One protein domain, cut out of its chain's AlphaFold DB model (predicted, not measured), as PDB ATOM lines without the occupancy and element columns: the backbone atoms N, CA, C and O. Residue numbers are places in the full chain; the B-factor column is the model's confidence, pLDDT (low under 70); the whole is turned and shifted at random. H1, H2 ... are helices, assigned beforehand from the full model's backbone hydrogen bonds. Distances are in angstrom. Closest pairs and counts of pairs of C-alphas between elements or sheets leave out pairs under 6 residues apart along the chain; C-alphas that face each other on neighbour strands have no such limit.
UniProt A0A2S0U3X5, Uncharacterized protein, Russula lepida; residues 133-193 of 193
ATOM      1  N   ASP A 133     -34.047  -1.636  22.753       69.69
ATOM      2  CA  ASP A 133     -35.474  -1.366  22.802       69.69
ATOM      3  C   ASP A 133     -36.128  -2.273  23.858       69.69
ATOM      4  O   ASP A 133     -36.298  -3.479  23.647       69.69
ATOM      5  N   PHE A 134     -36.480  -1.693  25.008       67.44
ATOM      6  CA  PHE A 134     -37.141  -2.407  26.102       67.44
ATOM      7  C   PHE A 134     -38.574  -2.849  25.766       67.44
ATOM      8  O   PHE A 134     -39.137  -3.664  26.499       67.44
ATOM      9  N   ASP A 135     -39.162  -2.349  24.672       70.56
ATOM     10  CA  ASP A 135     -40.446  -2.845  24.163       70.56
ATOM     11  C   ASP A 135     -40.283  -4.190  23.431       70.56
ATOM     12  O   ASP A 135     -41.257  -4.926  23.255       70.56
ATOM     13  N   VAL A 136     -39.053  -4.534  23.027       76.81
ATOM     14  CA  VAL A 136     -38.710  -5.803  22.367       76.81
ATOM     15  C   VAL A 136     -38.127  -6.813  23.354       76.81
ATOM     16  O   VAL A 136     -38.450  -7.994  23.253       76.81
ATOM     17  N   CYS A 137     -37.286  -6.369  24.293       80.69
ATOM     18  CA  CYS A 137     -36.702  -7.226  25.325       80.69
ATOM     19  C   CYS A 137     -36.861  -6.565  26.705       80.69
ATOM     20  O   CYS A 137     -36.185  -5.569  26.982       80.69
ATOM     21  N   PRO A 138     -37.768  -7.070  27.563       88.31
ATOM     22  CA  PRO A 138     -37.969  -6.517  28.895       88.31
ATOM     23  C   PRO A 138     -36.668  -6.555  29.710       88.31
ATOM     24  O   PRO A 138     -35.826  -7.437  29.538       88.31
ATOM     25  N   ILE A 139     -36.489  -5.586  30.611       90.00
ATOM     26  CA  ILE A 139     -35.258  -5.451  31.407       90.00
ATOM     27  C   ILE A 139     -34.986  -6.689  32.273       90.00
ATOM     28  O   ILE A 139     -33.838  -7.023  32.545       90.00
ATOM     29  N   GLU A 140     -36.044  -7.398  32.647       92.38
ATOM     30  CA  GLU A 140     -36.017  -8.680  33.333       92.38
ATOM     31  C   GLU A 140     -35.293  -9.750  32.495       92.38
ATOM     32  O   GLU A 140     -34.412 -10.437  33.003       92.38
ATOM     33  N   GLU A 141     -35.577  -9.848  31.192       90.62
ATOM     34  CA  GLU A 141     -34.892 -10.791  30.293       90.62
ATOM     35  C   GLU A 141     -33.427 -10.401  30.060       90.62
ATOM     36  O   GLU A 141     -32.549 -11.265  30.007       90.62
ATOM     37  N   LEU A 142     -33.139  -9.098  29.972       90.56
ATOM     38  CA  LEU A 142     -31.762  -8.609  29.876       90.56
ATOM     39  C   LEU A 142     -30.963  -8.946  31.137       90.56
ATOM     40  O   LEU A 142     -29.821  -9.397  31.036       90.56
ATOM     41  N   LYS A 143     -31.570  -8.788  32.319       91.88
ATOM     42  CA  LYS A 143     -30.931  -9.152  33.586       91.88
ATOM     43  C   LYS A 143     -30.771 -10.654  33.756       91.88
ATOM     44  O   LYS A 143     -29.725 -11.083  34.234       91.88
ATOM     45  N   LEU A 144     -31.737 -11.454  33.307       93.50
ATOM     46  CA  LEU A 144     -31.587 -12.906  33.243       93.50
ATOM     47  C   LEU A 144     -30.367 -13.290  32.393       93.50
ATOM     48  O   LEU A 144     -29.546 -14.098  32.822       93.50
ATOM     49  N   PHE A 145     -30.209 -12.680  31.213       92.31
ATOM     50  CA  PHE A 145     -29.049 -12.925  30.355       92.31
ATOM     51  C   PHE A 145     -27.732 -12.499  31.018       92.31
ATOM     52  O   PHE A 145     -26.740 -13.228  30.943       92.31
ATOM     53  N   GLU A 146     -27.717 -11.345  31.687       92.12
ATOM     54  CA  GLU A 146     -26.559 -10.871  32.448       92.12
ATOM     55  C   GLU A 146     -26.178 -11.862  33.556       92.12
ATOM     56  O   GLU A 146     -25.016 -12.257  33.646       92.12
ATOM     57  N   PHE A 147     -27.144 -12.333  34.349       93.56
ATOM     58  CA  PHE A 147     -26.901 -13.300  35.422       93.56
ATOM     59  C   PHE A 147     -26.408 -14.642  34.889       93.56
ATOM     60  O   PHE A 147     -25.399 -15.153  35.375       93.56
ATOM     61  N   ASN A 148     -27.045 -15.167  33.843       90.31
ATOM     62  CA  ASN A 148     -26.619 -16.402  33.191       90.31
ATOM     63  C   ASN A 148     -25.233 -16.289  32.548       90.31
ATOM     64  O   ASN A 148     -24.555 -17.299  32.384       90.31
ATOM     65  N   SER A 149     -24.789 -15.079  32.205       89.56
ATOM     66  CA  SER A 149     -23.450 -14.847  31.658       89.56
ATOM     67  C   SER A 149     -22.394 -14.683  32.753       89.56
ATOM     68  O   SER A 149     -21.320 -15.275  32.661       89.56
ATOM     69  N   LEU A 150     -22.684 -13.890  33.787       91.69
ATOM     70  CA  LEU A 150     -21.727 -13.547  34.845       91.69
ATOM     71  C   LEU A 150     -21.603 -14.633  35.918       91.69
ATOM     72  O   LEU A 150     -20.507 -14.862  36.425       91.69
ATOM     73  N   TYR A 151     -22.704 -15.311  36.242       93.38
ATOM     74  CA  TYR A 151     -22.815 -16.245  37.369       93.38
ATOM     75  C   TYR A 151     -23.136 -17.669  36.920       93.38
ATOM     76  O   TYR A 151     -23.649 -18.468  37.697       93.38
ATOM     77  N   ALA A 152     -22.826 -18.011  35.665       90.75
ATOM     78  CA  ALA A 152     -23.136 -19.313  35.074       90.75
ATOM     79  C   ALA A 152     -22.651 -20.494  35.930       90.75
ATOM     80  O   ALA A 152     -23.308 -21.531  36.007       90.75
ATOM     81  N   ARG A 153     -21.481 -20.344  36.563       92.19
ATOM     82  CA  ARG A 153     -20.890 -21.385  37.405       92.19
ATOM     83  C   ARG A 153     -21.666 -21.541  38.707       92.19
ATOM     84  O   ARG A 153     -22.052 -22.652  39.040       92.19
ATOM     85  N   GLU A 154     -21.907 -20.442  39.408       92.56
ATOM     86  CA  GLU A 154     -22.644 -20.415  40.670       92.56
ATOM     87  C   GLU A 154     -24.093 -20.898  40.464       92.56
ATOM     88  O   GLU A 154     -24.580 -21.732  41.218       92.56
ATOM     89  N   ILE A 155     -24.753 -20.480  39.381       92.50
ATOM     90  CA  ILE A 155     -26.091 -20.957  38.995       92.50
ATOM     91  C   ILE A 155     -26.085 -22.478  38.762       92.50
ATOM     92  O   ILE A 155     -26.966 -23.183  39.257       92.50
ATOM     93  N   ALA A 156     -25.078 -23.005  38.055       91.94
ATOM     94  CA  ALA A 156     -24.958 -24.437  37.785       91.94
ATOM     95  C   ALA A 156     -24.649 -25.263  39.046       91.94
ATOM     96  O   ALA A 156     -25.200 -26.352  39.208       91.94
ATOM     97  N   ASP A 157     -23.797 -24.751  39.935       93.88
ATOM     98  CA  ASP A 157     -23.413 -25.421  41.181       93.88
ATOM     99  C   ASP A 157     -24.606 -25.555  42.144       93.88
ATOM    100  O   ASP A 157     -24.742 -26.579  42.818       93.88
ATOM    101  N   HIS A 158     -25.501 -24.562  42.157       91.69
ATOM    102  CA  HIS A 158     -26.706 -24.538  42.995       91.69
ATOM    103  C   HIS A 158     -27.973 -25.047  42.277       91.69
ATOM    104  O   HIS A 158     -29.046 -25.072  42.874       91.69
ATOM    105  N   ALA A 159     -27.847 -25.507  41.024       92.94
ATOM    106  CA  ALA A 159     -28.936 -26.033  40.193       92.94
ATOM    107  C   ALA A 159     -30.148 -25.088  40.051       92.94
ATOM    108  O   ALA A 159     -31.286 -25.551  39.979       92.94
ATOM    109  N   ILE A 160     -29.884 -23.781  39.994       92.50
ATOM    110  CA  ILE A 160     -30.914 -22.741  39.901       92.50
ATOM    111  C   ILE A 160     -31.451 -22.682  38.469       92.50
ATOM    112  O   ILE A 160     -30.669 -22.687  37.514       92.50
ATOM    113  N   THR A 161     -32.774 -22.638  38.306       94.19
ATOM    114  CA  THR A 161     -33.409 -22.571  36.979       94.19
ATOM    115  C   THR A 161     -33.698 -21.138  36.540       94.19
ATOM    116  O   THR A 161     -33.852 -20.233  37.360       94.19
ATOM    117  N   ASP A 162     -33.821 -20.927  35.226       93.94
ATOM    118  CA  ASP A 162     -34.175 -19.619  34.662       93.94
ATOM    119  C   ASP A 162     -35.511 -19.097  35.222       93.94
ATOM    120  O   ASP A 162     -35.669 -17.895  35.430       93.94
ATOM    121  N   GLU A 163     -36.471 -19.983  35.515       94.62
ATOM    122  CA  GLU A 163     -37.741 -19.606  36.144       94.62
ATOM    123  C   GLU A 163     -37.557 -19.045  37.558       94.62
ATOM    124  O   GLU A 163     -38.210 -18.061  37.898       94.62
ATOM    125  N   GLU A 164     -36.668 -19.629  38.365       93.25
ATOM    126  CA  GLU A 164     -36.371 -19.146  39.720       93.25
ATOM    127  C   GLU A 164     -35.672 -17.783  39.678       93.25
ATOM    128  O   GLU A 164     -35.982 -16.890  40.469       93.25
ATOM    129  N   ILE A 165     -34.773 -17.591  38.709       93.62
ATOM    130  CA  ILE A 165     -34.123 -16.298  38.479       93.62
ATOM    131  C   ILE A 165     -35.160 -15.256  38.051       93.62
ATOM    132  O   ILE A 165     -35.176 -14.148  38.582       93.62
ATOM    133  N   MET A 166     -36.059 -15.600  37.130       93.06
ATOM    134  CA  MET A 166     -37.127 -14.697  36.694       93.06
ATOM    135  C   MET A 166     -38.111 -14.369  37.821       93.06
ATOM    136  O   MET A 166     -38.553 -13.224  37.933       93.06
ATOM    137  N   GLU A 167     -38.429 -15.333  38.688       93.94
ATOM    138  CA  GLU A 167     -39.225 -15.086  39.892       93.94
ATOM    139  C   GLU A 167     -38.509 -14.106  40.830       93.94
ATOM    140  O   GLU A 167     -39.125 -13.134  41.270       93.94
ATOM    141  N   PHE A 168     -37.207 -14.290  41.064       92.94
ATOM    142  CA  PHE A 168     -36.391 -13.352  41.838       92.94
ATOM    143  C   PHE A 168     -36.402 -11.942  41.229       92.94
ATOM    144  O   PHE A 168     -36.652 -10.967  41.936       92.94
ATOM    145  N   LEU A 169     -36.190 -11.819  39.915       93.94
ATOM    146  CA  LEU A 169     -36.179 -10.528  39.218       93.94
ATOM    147  C   LEU A 169     -37.535  -9.813  39.304       93.94
ATOM    148  O   LEU A 169     -37.575  -8.589  39.415       93.94
ATOM    149  N   SER A 170     -38.640 -10.563  39.342       93.12
ATOM    150  CA  SER A 170     -39.994 -10.007  39.468       93.12
ATOM    151  C   SER A 170     -40.265  -9.281  40.794       93.12
ATOM    152  O   SER A 170     -41.250  -8.547  40.904       93.12
ATOM    153  N   TRP A 171     -39.414  -9.466  41.809       91.25
ATOM    154  CA  TRP A 171     -39.551  -8.787  43.102       91.25
ATOM    155  C   TRP A 171     -39.081  -7.330  43.080       91.25
ATOM    156  O   TRP A 171     -39.345  -6.599  44.037       91.25
ATOM    157  N   PHE A 172     -38.410  -6.901  42.012       92.56
ATOM    158  CA  PHE A 172     -37.775  -5.589  41.914       92.56
ATOM    159  C   PHE A 172     -38.437  -4.725  40.844       92.56
ATOM    160  O   PHE A 172     -38.997  -5.221  39.866       92.56
ATOM    161  N   SER A 173     -38.382  -3.403  41.028       91.62
ATOM    162  CA  SER A 173     -38.847  -2.485  39.986       91.62
ATOM    163  C   SER A 173     -37.841  -2.404  38.834       91.62
ATOM    164  O   SER A 173     -36.657  -2.699  38.998       91.62
ATOM    165  N   LYS A 174     -38.287  -1.939  37.663       89.69
ATOM    166  CA  LYS A 174     -37.411  -1.769  36.492       89.69
ATOM    167  C   LYS A 174     -36.225  -0.847  36.782       89.69
ATOM    168  O   LYS A 174     -35.115  -1.099  36.332       89.69
ATOM    169  N   GLU A 175     -36.445   0.203  37.565       89.12
ATOM    170  CA  GLU A 175     -35.399   1.139  37.972       89.12
ATOM    171  C   GLU A 175     -34.367   0.471  38.888       89.12
ATOM    172  O   GLU A 175     -33.189   0.807  38.828       89.12
ATOM    173  N   GLU A 176     -34.790  -0.481  39.722       88.56
ATOM    174  CA  GLU A 176     -33.896  -1.249  40.593       88.56
ATOM    175  C   GLU A 176     -33.116  -2.304  39.806       88.56
ATOM    176  O   GLU A 176     -31.908  -2.443  40.000       88.56
ATOM    177  N   LEU A 177     -33.761  -2.970  38.848       90.31
ATOM    178  CA  LEU A 177     -33.092  -3.887  37.925       90.31
ATOM    179  C   LEU A 177     -32.042  -3.186  37.055       90.31
ATOM    180  O   LEU A 177     -31.077  -3.816  36.648       90.31
ATOM    181  N   ALA A 178     -32.161  -1.880  36.818       87.25
ATOM    182  CA  ALA A 178     -31.164  -1.102  36.081       87.25
ATOM    183  C   ALA A 178     -29.894  -0.763  36.891       87.25
ATOM    184  O   ALA A 178     -29.038  -0.023  36.409       87.25
ATOM    185  N   THR A 179     -29.758  -1.253  38.127       87.00
ATOM    186  CA  THR A 179     -28.630  -0.921  39.012       87.00
ATOM    187  C   THR A 179     -27.779  -2.140  39.356       87.00
ATOM    188  O   THR A 179     -28.253  -3.270  39.327       87.00
ATOM    189  N   ASN A 180     -26.512  -1.919  39.718       85.94
ATOM    190  CA  ASN A 180     -25.554  -3.011  39.930       85.94
ATOM    191  C   ASN A 180     -25.706  -3.738  41.275       85.94
ATOM    192  O   ASN A 180     -25.309  -4.890  41.372       85.94
ATOM    193  N   TRP A 181     -26.308  -3.125  42.303       88.56
ATOM    194  CA  TRP A 181     -26.446  -3.779  43.618       88.56
ATOM    195  C   TRP A 181     -27.328  -5.033  43.568       88.56
ATOM    196  O   TRP A 181     -27.210  -5.909  44.426       88.56
ATOM    197  N   ILE A 182     -28.199  -5.141  42.558       90.69
ATOM    198  CA  ILE A 182     -29.026  -6.329  42.356       90.69
ATOM    199  C   ILE A 182     -28.172  -7.572  42.105       90.69
ATOM    200  O   ILE A 182     -28.530  -8.665  42.535       90.69
ATOM    201  N   ASN A 183     -27.007  -7.390  41.479       90.88
ATOM    202  CA  ASN A 183     -26.049  -8.446  41.203       90.88
ATOM    203  C   ASN A 183     -25.457  -8.996  42.514       90.88
ATOM    204  O   ASN A 183     -25.373 -10.209  42.697       90.88
ATOM    205  N   ASP A 184     -25.115  -8.107  43.452       90.44
ATOM    206  CA  ASP A 184     -24.590  -8.486  44.769       90.44
ATOM    207  C   ASP A 184     -25.644  -9.226  45.600       90.44
ATOM    208  O   ASP A 184     -25.345 -10.214  46.275       90.44
ATOM    209  N   VAL A 185     -26.898  -8.770  45.537       90.00
ATOM    210  CA  VAL A 185     -28.015  -9.429  46.226       90.00
ATOM    211  C   VAL A 185     -28.304 -10.793  45.622       90.00
ATOM    212  O   VAL A 185     -28.520 -11.742  46.371       90.00
ATOM    213  N   PHE A 186     -28.257 -10.918  44.298       92.44
ATOM    214  CA  PHE A 186     -28.418 -12.197  43.619       92.44
ATOM    215  C   PHE A 186     -27.348 -13.202  44.060       92.44
ATOM    216  O   PHE A 186     -27.685 -14.286  44.530       92.44
ATOM    217  N   LEU A 187     -26.068 -12.817  44.041       90.00
ATOM    218  CA  LEU A 187     -24.973 -13.654  44.551       90.00
ATOM    219  C   LEU A 187     -25.152 -14.040  46.022       90.00
ATOM    220  O   LEU A 187     -24.902 -15.185  46.402       90.00
ATOM    221  N   PHE A 188     -25.591 -13.097  46.856       89.88
ATOM    222  CA  PHE A 188     -25.863 -13.369  48.263       89.88
ATOM    223  C   PHE A 188     -26.967 -14.418  48.430       89.88
ATOM    224  O   PHE A 188     -26.800 -15.352  49.213       89.88
ATOM    225  N   VAL A 189     -28.059 -14.304  47.670       87.94
ATOM    226  CA  VAL A 189     -29.153 -15.284  47.680       87.94
ATOM    227  C   VAL A 189     -28.651 -16.658  47.239       87.94
ATOM    228  O   VAL A 189     -28.888 -17.622  47.963       87.94
ATOM    229  N   ILE A 190     -27.892 -16.745  46.141       88.81
ATOM    230  CA  ILE A 190     -27.310 -18.015  45.672       88.81
ATOM    231  C   ILE A 190     -26.427 -18.641  46.751       88.81
ATOM    232  O   ILE A 190     -26.526 -19.832  47.011       88.81
ATOM    233  N   SER A 191     -25.600 -17.843  47.432       85.62
ATOM    234  CA  SER A 191     -24.679 -18.354  48.456       85.62
ATOM    235  C   SER A 191     -25.366 -18.951  49.693       85.62
ATOM    236  O   SER A 191     -24.718 -19.653  50.471       85.62
ATOM    237  N   ILE A 192     -26.649 -18.638  49.907       82.00
ATOM    238  CA  ILE A 192     -27.445 -19.141  51.034       82.00
ATOM    239  C   ILE A 192     -28.152 -20.455  50.688       82.00
ATOM    240  O   ILE A 192     -28.382 -21.257  51.597       82.00
ATOM    241  N   VAL A 193     -28.536 -20.633  49.421       73.31
ATOM    242  CA  VAL A 193     -29.258 -21.811  48.910       73.31
ATOM    243  C   VAL A 193     -28.327 -23.014  48.842       73.31
ATOM    244  O   VAL A 193     -28.728 -24.090  49.336       73.31
TER     245      VAL A 193
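What this domain is: This is residues 133 to 193 of the 193 residues of an uncharacterized protein of Russula lepida (UniProt A0A2S0U3X5). Two long helices, H1 and H5, cross one over the other with a narrow gap, while H3 closes one side; short H2 follows H1 and short H4 precedes H5. The 61 printed residues hold five named helices, H1 to H5 in order, and no named strand: all helix. The whole is compact, radius of gyration of the C-alphas 11.2 A, yet elongated, spanning 33 by 19 by 18 A.

Where its parts are: Find C-alpha 139 at (-35.258, -5.451, 31.407); H1 runs from there to 150, 16.1 A. Next come H2, 152 to 157, H3, 162 to 169, and H4, 174 to 177. H5, 181 to 192, runs 17.1 A to (-27.445, -19.141, 51.034).

How they stand to each other: H1 touches H3 with residues 140 to 144 alone, closest C-alphas Glu 140 and Leu 169, 6.2 A. H1 and H5 are close but not clearly touching, closest C-alphas Phe 147 and Asn 183, 7.6 A, at a steep tilt of 58 degrees. Every O i to N i+4 pair is within hydrogen-bond range in H1, H2, H3 and H5; H4 is too short for one.

The domain as a whole: The printed part has no cut; its four links between helices are tight. Look for pLDDT under 70 at residues 133 to 134.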